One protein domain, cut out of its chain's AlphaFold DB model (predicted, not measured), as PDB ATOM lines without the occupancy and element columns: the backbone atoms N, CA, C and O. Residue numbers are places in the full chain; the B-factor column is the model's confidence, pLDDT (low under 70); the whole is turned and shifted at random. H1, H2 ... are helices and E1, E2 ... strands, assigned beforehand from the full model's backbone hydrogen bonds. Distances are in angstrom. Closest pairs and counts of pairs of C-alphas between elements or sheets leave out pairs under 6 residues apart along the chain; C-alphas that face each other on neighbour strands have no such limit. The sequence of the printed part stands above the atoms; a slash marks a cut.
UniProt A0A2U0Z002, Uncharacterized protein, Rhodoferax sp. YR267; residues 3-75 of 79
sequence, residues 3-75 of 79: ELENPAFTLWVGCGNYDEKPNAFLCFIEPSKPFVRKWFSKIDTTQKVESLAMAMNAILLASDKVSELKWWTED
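AT A GLANCE: This is residues 3 to 75 of the 79 residues of an uncharacterized protein of Rhodoferax sp. YR267 (UniProt A0A2U0Z002). A narrow sheet of three strands, E1, E2 and E5, has one long helix, H1, over one face and running along its strands, while the small hairpin of E3 and E4 lies beyond one end of this sheet and adds to the length. The printed part has 73 residues with one named helix and five named strands, in the order E1, E2, E3, E4, H1, E5. The larger sheet has the order E1, E2, E5 and is mixed; E3 and E4 make a second, antiparallel sheet; the class is mixed, helices and strands. The whole is elongated, spanning 45 by 25 by 17 A, and only just loose, close to compact, with a radius of gyration of the C-alphas of 13.8 A.

IN THESE COORDINATES: Find C-alpha 11 at (4.907, -2.417, 42.201); from there E1 runs through residues 11 to 17, 21.0 A from first to last C-alpha. E2, residues 24 to 30, covers 20.4 A, and E5, residues 68 to 71, ends at C-alpha 71 at (7.846, 6.180, 54.972). H1, residues 46 to 61, begins at C-alpha 46 at (15.829, -3.272, 46.783) and is 22.0 A long. Look at residues 35 to 38 for E3 and at residues 41 to 44 for E4.

HOW THE PARTS SIT: Start at the inner strand E2. E1 and E2 form an antiparallel hairpin at 164 degrees, with N 14 and O 28 within hydrogen-bond range at 2.8 A. On the other side of E2, E5 is parallel to it at 22 degrees, with N 27 and O 70 at 2.8 A. Residues 3 to 4 make a short antiparallel pairing with residues 11 to 12 of E1. H1 is on this sheet, giving two layers, a helix on one face of a sheet. Its height over the sheet is 9.0 A; it lies over E2 and runs along the strands, at 20 degrees to E2 on the local plane. The closest C-alphas of E2 and H1, those of Ile 29 and Val 49, are 6.9 A apart. In H1 every O i to N i+4 pair is within hydrogen-bond range. Farther out, E3 and E4 form an antiparallel hairpin at 152 degrees, with N 38 and O 41 at 2.9 A; E4 is apart from E1, E2 and E5.

THE WHOLE: The two C-alphas farthest apart, those of Pro 22 and Phe 40, are 45.3 A from each other. The printed part, residues 3 to 75, has no cut. No link is long; those from E1 to E2 and from H1 to E5 are short, and the other three are tight. The mean pLDDT of the printed part is 92.0, and residue 75 is under 70.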
ATOM      1  N   GLU A   3      -0.816   1.929  40.988       96.94
ATOM      2  CA  GLU A   3      -0.005   0.846  40.434       96.94
ATOM      3  C   GLU A   3       0.972   1.370  39.383       96.94
ATOM      4  O   GLU A   3       0.655   2.278  38.612       96.94
ATOM      5  N   LEU A   4       2.171   0.792  39.362       97.00
ATOM      6  CA  LEU A   4       3.220   1.111  38.407       97.00
ATOM      7  C   LEU A   4       3.499  -0.110  37.540       97.00
ATOM      8  O   LEU A   4       3.639  -1.229  38.036       97.00
ATOM      9  N   GLU A   5       3.630   0.116  36.236       96.94
ATOM     10  CA  GLU A   5       3.977  -0.951  35.311       96.94
ATOM     11  C   GLU A   5       5.368  -1.509  35.643       96.94
ATOM     12  O   GLU A   5       6.390  -0.818  35.571       96.94
ATOM     13  N   ASN A   6       5.404  -2.780  36.034       95.88
ATOM     14  CA  ASN A   6       6.633  -3.498  36.321       95.88
ATOM     15  C   ASN A   6       6.436  -4.994  36.029       95.88
ATOM     16  O   ASN A   6       5.744  -5.686  36.778       95.88
ATOM     17  N   PRO A   7       7.048  -5.544  34.967       94.12
ATOM     18  CA  PRO A   7       6.802  -6.932  34.564       94.12
ATOM     19  C   PRO A   7       7.384  -7.960  35.552       94.12
ATOM     20  O   PRO A   7       6.933  -9.109  35.619       94.12
ATOM     21  N   ALA A   8       8.391  -7.561  36.333       94.38
ATOM     22  CA  ALA A   8       9.088  -8.452  37.251       94.38
ATOM     23  C   ALA A   8       8.219  -8.823  38.468       94.38
ATOM     24  O   ALA A   8       8.087 -10.005  38.798       94.38
ATOM     25  N   PHE A   9       7.584  -7.836  39.102       95.50
ATOM     26  CA  PHE A   9       6.820  -7.991  40.343       95.50
ATOM     27  C   PHE A   9       5.791  -6.865  40.522       95.50
ATOM     28  O   PHE A   9       5.930  -5.805  39.917       95.50
ATOM     29  N   THR A  10       4.787  -7.078  41.373       95.75
ATOM     30  CA  THR A  10       3.808  -6.044  41.740       95.75
ATOM     31  C   THR A  10       4.513  -4.840  42.347       95.75
ATOM     32  O   THR A  10       5.212  -4.981  43.345       95.75
ATOM     33  N   LEU A  11       4.323  -3.669  41.746       97.06
ATOM     34  CA  LEU A  11       4.907  -2.417  42.201       97.06
ATOM     35  C   LEU A  11       3.801  -1.370  42.279       97.06
ATOM     36  O   LEU A  11       3.123  -1.108  41.288       97.06
ATOM     37  N   TRP A  12       3.608  -0.770  43.446       96.81
ATOM     38  CA  TRP A  12       2.664   0.332  43.609       96.81
ATOM     39  C   TRP A  12       3.143   1.308  44.674       96.81
ATOM     40  O   TRP A  12       3.954   0.963  45.532       96.81
ATOM     41  N   VAL A  13       2.624   2.534  44.603       96.38
ATOM     42  CA  VAL A  13       2.877   3.602  45.576       96.38
ATOM     43  C   VAL A  13       1.597   4.019  46.289       96.38
ATOM     44  O   VAL A  13       0.501   4.028  45.718       96.38
ATOM     45  N   GLY A  14       1.723   4.371  47.559       94.25
ATOM     46  CA  GLY A  14       0.688   5.012  48.357       94.25
ATOM     47  C   GLY A  14       1.221   6.313  48.936       94.25
ATOM     48  O   GLY A  14       2.389   6.391  49.295       94.25
ATOM     49  N   CYS A  15       0.369   7.328  49.021       92.75
ATOM     50  CA  CYS A  15       0.640   8.570  49.734       92.75
ATOM     51  C   CYS A  15      -0.686   9.071  50.307       92.75
ATOM     52  O   CYS A  15      -1.692   9.094  49.593       92.75
ATOM     53  N   GLY A  16      -0.703   9.418  51.589       89.88
ATOM     54  CA  GLY A  16      -1.882   9.941  52.268       89.88
ATOM     55  C   GLY A  16      -1.495  10.843  53.428       89.88
ATOM     56  O   GLY A  16      -0.355  10.804  53.886       89.88
ATOM     57  N   ASN A  17      -2.441  11.662  53.887       89.06
ATOM     58  CA  ASN A  17      -2.230  12.499  55.066       89.06
ATOM     59  C   ASN A  17      -1.897  11.618  56.273       89.06
ATOM     60  O   ASN A  17      -2.491  10.552  56.452       89.06
ATOM     61  N   TYR A  18      -0.961  12.079  57.090       85.88
ATOM     62  CA  TYR A  18      -0.518  11.387  58.286       85.88
ATOM     63  C   TYR A  18      -0.602  12.311  59.485       85.88
ATOM     64  O   TYR A  18      -0.119  13.439  59.418       85.88
ATOM     65  N   ASP A  19      -1.157  11.785  60.579       78.75
ATOM     66  CA  ASP A  19      -1.400  12.537  61.810       78.75
ATOM     67  C   ASP A  19      -2.394  13.708  61.606       78.75
ATOM     68  O   ASP A  19      -2.936  13.924  60.520       78.75
ATOM     69  N   GLU A  20      -2.661  14.474  62.662       82.06
ATOM     70  CA  GLU A  20      -3.454  15.712  62.606       82.06
ATOM     71  C   GLU A  20      -2.643  16.906  62.059       82.06
ATOM     72  O   GLU A  20      -3.136  18.036  61.987       82.06
ATOM     73  N   LYS A  21      -1.386  16.677  61.655       84.50
ATOM     74  CA  LYS A  21      -0.491  17.716  61.145       84.50
ATOM     75  C   LYS A  21      -0.850  18.101  59.704       84.50
ATOM     76  O   LYS A  21      -0.816  17.256  58.807       84.50
ATOM     77  N   PRO A  22      -1.102  19.392  59.422       86.50
ATOM     78  CA  PRO A  22      -1.307  19.854  58.055       86.50
ATOM     79  C   PRO A  22      -0.091  19.558  57.170       86.50
ATOM     80  O   PRO A  22       1.047  19.855  57.546       86.50
ATOM     81  N   ASN A  23      -0.350  19.039  55.967       88.81
ATOM     82  CA  ASN A  23       0.653  18.767  54.931       88.81
ATOM     83  C   ASN A  23       1.733  17.728  55.301       88.81
ATOM     84  O   ASN A  23       2.769  17.663  54.631       88.81
ATOM     85  N   ALA A  24       1.500  16.929  56.344       91.12
ATOM     86  CA  ALA A  24       2.315  15.767  56.660       91.12
ATOM     87  C   ALA A  24       1.777  14.544  55.911       91.12
ATOM     88  O   ALA A  24       0.574  14.265  55.940       91.12
ATOM     89  N   PHE A  25       2.662  13.811  55.236       92.19
ATOM     90  CA  PHE A  25       2.281  12.672  54.406       92.19
ATOM     91  C   PHE A  25       3.004  11.392  54.821       92.19
ATOM     92  O   PHE A  25       4.218  11.387  55.030       92.19
ATOM     93  N   LEU A  26       2.258  10.289  54.863       93.12
ATOM     94  CA  LEU A  26       2.778   8.929  54.970       93.12
ATOM     95  C   LEU A  26       2.752   8.272  53.593       93.12
ATOM     96  O   LEU A  26       1.716   8.217  52.923       93.12
ATOM     97  N   CYS A  27       3.915   7.784  53.181       94.56
ATOM     98  CA  CYS A  27       4.157   7.138  51.904       94.56
ATOM     99  C   CYS A  27       4.443   5.644  52.061       94.56
ATOM    100  O   CYS A  27       4.996   5.189  53.061       94.56
ATOM    101  N   PHE A  28       4.079   4.893  51.026       94.56
ATOM    102  CA  PHE A  28       4.171   3.440  50.957       94.56
ATOM    103  C   PHE A  28       4.693   3.040  49.577       94.56
ATOM    104  O   PHE A  28       4.268   3.618  48.574       94.56
ATOM    105  N   ILE A  29       5.555   2.028  49.523       96.00
ATOM    106  CA  ILE A  29       5.908   1.317  48.293       96.00
ATOM    107  C   ILE A  29       5.720  -0.174  48.554       96.00
ATOM    108  O   ILE A  29       6.237  -0.699  49.536       96.00
ATOM    109  N   GLU A  30       5.015  -0.852  47.655       95.38
ATOM    110  CA  GLU A  30       5.052  -2.310  47.569       95.38
ATOM    111  C   GLU A  30       6.071  -2.717  46.505       95.38
ATOM    112  O   GLU A  30       6.026  -2.172  45.398       95.38
ATOM    113  N   PRO A  31       6.957  -3.682  46.783       95.19
ATOM    114  CA  PRO A  31       7.054  -4.453  48.023       95.19
ATOM    115  C   PRO A  31       7.788  -3.725  49.154       95.19
ATOM    116  O   PRO A  31       8.816  -3.094  48.922       95.19
ATOM    117  N   SER A  32       7.298  -3.900  50.386       92.19
ATOM    118  CA  SER A  32       7.945  -3.421  51.622       92.19
ATOM    119  C   SER A  32       9.174  -4.245  52.024       92.19
ATOM    120  O   SER A  32      10.012  -3.792  52.801       92.19
ATOM    121  N   LYS A  33       9.295  -5.469  51.497       92.31
ATOM    122  CA  LYS A  33      10.397  -6.399  51.779       92.31
ATOM    123  C   LYS A  33      11.432  -6.375  50.655       92.31
ATOM    124  O   LYS A  33      11.047  -6.303  49.487       92.31
ATOM    125  N   PRO A  34      12.728  -6.573  50.974       94.69
ATOM    126  CA  PRO A  34      13.813  -6.559  49.983       94.69
ATOM    127  C   PRO A  34      13.734  -7.708  48.968       94.69
ATOM    128  O   PRO A  34      14.440  -7.715  47.963       94.69
ATOM    129  N   PHE A  35      12.889  -8.713  49.226       96.56
ATOM    130  CA  PHE A  35      12.713  -9.840  48.328       96.56
ATOM    131  C   PHE A  35      11.251 -10.237  48.192       96.56
ATOM    132  O   PHE A  35      10.556 -10.428  49.190       96.56
ATOM    133  N   VAL A  36      10.841 -10.508  46.954       96.38
ATOM    134  CA  VAL A  36       9.569 -11.169  46.641       96.38
ATOM    135  C   VAL A  36       9.824 -12.539  46.029       96.38
ATOM    136  O   VAL A  36      10.825 -12.769  45.345       96.38
ATOM    137  N   ARG A  37       8.919 -13.484  46.286       94.62
ATOM    138  CA  ARG A  37       8.941 -14.805  45.652       94.62
ATOM    139  C   ARG A  37       7.886 -14.867  44.561       94.62
ATOM    140  O   ARG A  37       6.726 -14.555  44.807       94.62
ATOM    141  N   LYS A  38       8.288 -15.315  43.376       89.69
ATOM    142  CA  LYS A  38       7.401 -15.548  42.234       89.69
ATOM    143  C   LYS A  38       7.742 -16.913  41.647       89.69
ATOM    144  O   LYS A  38       8.852 -17.114  41.155       89.69
ATOM    145  N   TRP A  39       6.805 -17.855  41.736       87.25
ATOM    146  CA  TRP A  39       7.026 -19.270  41.408       87.25
ATOM    147  C   TRP A  39       8.254 -19.840  42.139       87.25
ATOM    148  O   TRP A  39       8.252 -19.936  43.363       87.25
ATOM    149  N   PHE A  40       9.309 -20.180  41.402       91.38
ATOM    150  CA  PHE A  40      10.550 -20.751  41.930       91.38
ATOM    151  C   PHE A  40      11.683 -19.723  42.045       91.38
ATOM    152  O   PHE A  40      12.804 -20.075  42.405       91.38
ATOM    153  N   SER A  41      11.409 -18.450  41.751       90.94
ATOM    154  CA  SER A  41      12.403 -17.380  41.766       90.94
ATOM    155  C   SER A  41      12.238 -16.482  42.990       90.94
ATOM    156  O   SER A  41      11.132 -16.072  43.350       90.94
ATOM    157  N   LYS A  42      13.370 -16.151  43.612       96.69
ATOM    158  CA  LYS A  42      13.497 -15.076  44.597       96.69
ATOM    159  C   LYS A  42      14.037 -13.851  43.865       96.69
ATOM    160  O   LYS A  42      15.115 -13.923  43.287       96.69
ATOM    161  N   ILE A  43      13.274 -12.768  43.865       97.50
ATOM    162  CA  ILE A  43      13.601 -11.530  43.158       97.50
ATOM    163  C   ILE A  43      14.019 -10.499  44.202       97.50
ATOM    164  O   ILE A  43      13.269 -10.273  45.150       97.50
ATOM    165  N   ASP A  44      15.206  -9.915  44.039       97.62
ATOM    166  CA  ASP A  44      15.652  -8.746  44.802       97.62
ATOM    167  C   ASP A  44      14.960  -7.493  44.258       97.62
ATOM    168  O   ASP A  44      14.975  -7.235  43.052       97.62
ATOM    169  N   THR A  45      14.302  -6.753  45.141       97.38
ATOM    170  CA  THR A  45      13.482  -5.582  44.804       97.38
ATOM    171  C   THR A  45      14.147  -4.277  45.229       97.38
ATOM    172  O   THR A  45      13.713  -3.206  44.797       97.38
ATOM    173  N   THR A  46      15.223  -4.366  46.017       96.56
ATOM    174  CA  THR A  46      15.829  -3.272  46.783       96.56
ATOM    175  C   THR A  46      16.158  -2.080  45.895       96.56
ATOM    176  O   THR A  46      15.613  -0.998  46.086       96.56
ATOM    177  N   GLN A  47      16.931  -2.293  44.824       97.19
ATOM    178  CA  GLN A  47      17.358  -1.209  43.931       97.19
ATOM    179  C   GLN A  47      16.175  -0.452  43.303       97.19
ATOM    180  O   GLN A  47      16.208   0.773  43.163       97.19
ATOM    181  N   LYS A  48      15.124  -1.171  42.891       97.44
ATOM    182  CA  LYS A  48      13.960  -0.586  42.209       97.44
ATOM    183  C   LYS A  48      13.096   0.208  43.190       97.44
ATOM    184  O   LYS A  48      12.668   1.310  42.851       97.44
ATOM    185  N   VAL A  49      12.877  -0.342  44.386       97.06
ATOM    186  CA  VAL A  49      12.138   0.305  45.479       97.06
ATOM    187  C   VAL A  49      12.875   1.552  45.965       97.06
ATOM    188  O   VAL A  49      12.273   2.618  46.032       97.06
ATOM    189  N   GLU A  50      14.187   1.470  46.199       96.44
ATOM    190  CA  GLU A  50      15.013   2.616  46.603       96.44
ATOM    191  C   GLU A  50      15.014   3.725  45.548       96.44
ATOM    192  O   GLU A  50      14.838   4.899  45.874       96.44
ATOM    193  N   SER A  51      15.145   3.367  44.266       96.69
ATOM    194  CA  SER A  51      15.092   4.340  43.166       96.69
ATOM    195  C   SER A  51      13.755   5.083  43.121       96.69
ATOM    196  O   SER A  51      13.718   6.294  42.897       96.69
ATOM    197  N   LEU A  52      12.655   4.369  43.362       96.56
ATOM    198  CA  LEU A  52      11.320   4.951  43.415       96.56
ATOM    199  C   LEU A  52      11.138   5.847  44.648       96.56
ATOM    200  O   LEU A  52      10.629   6.959  44.514       96.56
ATOM    201  N   ALA A  53      11.612   5.410  45.816       95.69
ATOM    202  CA  ALA A  53      11.583   6.204  47.040       95.69
ATOM    203  C   ALA A  53      12.370   7.515  46.884       95.69
ATOM    204  O   ALA A  53      11.873   8.583  47.239       95.69
ATOM    205  N   MET A  54      13.563   7.463  46.278       96.06
ATOM    206  CA  MET A  54      14.363   8.656  45.979       96.06
ATOM    207  C   MET A  54      13.630   9.622  45.041       96.06
ATOM    208  O   MET A  54      13.600  10.822  45.308       96.06
ATOM    209  N   ALA A  55      13.007   9.113  43.973       95.50
ATOM    210  CA  ALA A  55      12.247   9.943  43.041       95.50
ATOM    211  C   ALA A  55      11.038  10.610  43.720       95.50
ATOM    212  O   ALA A  55      10.805  11.805  43.535       95.50
ATOM    213  N   MET A  56      10.300   9.866  44.548       94.88
ATOM    214  CA  MET A  56       9.175  10.405  45.315       94.88
ATOM    215  C   MET A  56       9.623  11.478  46.307       94.88
ATOM    216  O   MET A  56       9.032  12.556  46.327       94.88
ATOM    217  N   ASN A  57      10.690  11.225  47.072       92.75
ATOM    218  CA  ASN A  57      11.264  12.207  47.995       92.75
ATOM    219  C   ASN A  57      11.632  13.502  47.260       92.75
ATOM    220  O   ASN A  57      11.260  14.584  47.707       92.75
ATOM    221  N   ALA A  58      12.313  13.399  46.115       93.06
ATOM    222  CA  ALA A  58      12.721  14.561  45.333       93.06
ATOM    223  C   ALA A  58      11.520  15.390  44.849       93.06
ATOM    224  O   ALA A  58      11.529  16.611  44.977       93.06
ATOM    225  N   ILE A  59      10.470  14.742  44.334       93.38
ATOM    226  CA  ILE A  59       9.270  15.428  43.824       93.38
ATOM    227  C   ILE A  59       8.478  16.083  44.961       93.38
ATOM    228  O   ILE A  59       8.057  17.233  44.841       93.38
ATOM    229  N   LEU A  60       8.258  15.357  46.059       90.31
ATOM    230  CA  LEU A  60       7.427  15.822  47.167       90.31
ATOM    231  C   LEU A  60       8.097  16.967  47.935       90.31
ATOM    232  O   LEU A  60       7.448  17.982  48.189       90.31
ATOM    233  N   LEU A  61       9.396  16.852  48.230       86.81
ATOM    234  CA  LEU A  61      10.145  17.896  48.935       86.81
ATOM    235  C   LEU A  61      10.361  19.151  48.081       86.81
ATOM    236  O   LEU A  61      10.402  20.246  48.627       86.81
ATOM    237  N   ALA A  62      10.436  19.027  46.752       91.69
ATOM    238  CA  ALA A  62      10.552  20.182  45.857       91.69
ATOM    239  C   ALA A  62       9.242  20.978  45.685       91.69
ATOM    240  O   ALA A  62       9.233  21.999  45.003       91.69
ATOM    241  N   SER A  63       8.120  20.508  46.238       89.69
ATOM    242  CA  SER A  63       6.807  21.120  45.998       89.69
ATOM    243  C   SER A  63       6.495  22.338  46.872       89.69
ATOM    244  O   SER A  63       5.475  22.983  46.629       89.69
ATOM    245  N   ASP A  64       7.292  22.599  47.917       86.44
ATOM    246  CA  ASP A  64       7.024  23.546  49.019       86.44
ATOM    247  C   ASP A  64       5.674  23.336  49.745       86.44
ATOM    248  O   ASP A  64       5.283  24.120  50.611       86.44
ATOM    249  N   LYS A  65       4.940  22.267  49.410       88.56
ATOM    250  CA  LYS A  65       3.609  21.939  49.945       88.56
ATOM    251  C   LYS A  65       3.630  20.799  50.950       88.56
ATOM    252  O   LYS A  65       2.588  20.503  51.518       88.56
ATOM    253  N   VAL A  66       4.771  20.144  51.136       90.44
ATOM    254  CA  VAL A  66       4.948  19.011  52.049       90.44
ATOM    255  C   VAL A  66       5.745  19.497  53.250       90.44
ATOM    256  O   VAL A  66       6.879  19.943  53.096       90.44
ATOM    257  N   SER A  67       5.141  19.443  54.435       88.12
ATOM    258  CA  SER A  67       5.789  19.852  55.688       88.12
ATOM    259  C   SER A  67       6.608  18.716  56.301       88.12
ATOM    260  O   SER A  67       7.645  18.957  56.914       88.12
ATOM    261  N   GLU A  68       6.153  17.477  56.114       89.62
ATOM    262  CA  GLU A  68       6.775  16.271  56.647       89.62
ATOM    263  C   GLU A  68       6.479  15.089  55.716       89.62
ATOM    264  O   GLU A  68       5.358  14.938  55.218       89.62
ATOM    265  N   LEU A  69       7.487  14.249  55.479       90.81
ATOM    266  CA  LEU A  69       7.366  13.040  54.675       90.81
ATOM    267  C   LEU A  69       7.859  11.844  55.484       90.81
ATOM    268  O   LEU A  69       9.026  11.789  55.873       90.81
ATOM    269  N   LYS A  70       6.971  10.880  55.710       91.25
ATOM    270  CA  LYS A  70       7.257   9.646  56.434       91.25
ATOM    271  C   LYS A  70       7.088   8.447  55.511       91.25
ATOM    272  O   LYS A  70       6.148   8.396  54.723       91.25
ATOM    273  N   TRP A  71       7.982   7.476  55.628       91.81
ATOM    274  CA  TRP A  71       7.846   6.180  54.972       91.81
ATOM    275  C   TRP A  71       7.304   5.172  55.971       91.81
ATOM    276  O   TRP A  71       7.822   5.073  57.081       91.81
ATOM    277  N   TRP A  72       6.263   4.450  55.574       86.75
ATOM    278  CA  TRP A  72       5.711   3.383  56.392       86.75
ATOM    279  C   TRP A  72       6.700   2.225  56.506       86.75
ATOM    280  O   TRP A  72       7.306   1.816  55.511       86.75
ATOM    281  N   THR A  73       6.830   1.677  57.710       79.38
ATOM    282  CA  THR A  73       7.606   0.465  57.978       79.38
ATOM    283  C   THR A  73       6.709  -0.598  58.608       79.38
ATOM    284  O   THR A  73       5.727  -0.287  59.279       79.38
ATOM    285  N   GLU A  74       7.042  -1.877  58.408       70.88
ATOM    286  CA  GLU A  74       6.267  -2.988  58.989       70.88
ATOM    287  C   GLU A  74       6.227  -2.956  60.527       70.88
ATOM    288  O   GLU A  74       5.289  -3.480  61.124       70.88
ATOM    289  N   ASP A  75       7.194  -2.293  61.165       66.31
ATOM    290  CA  ASP A  75       7.276  -2.138  62.622       66.31
ATOM    291  C   ASP A  75       6.134  -1.289  63.207       66.31
ATOM    292  O   ASP A  75       5.890  -1.318  64.413       66.31
TER     293      ASP A  75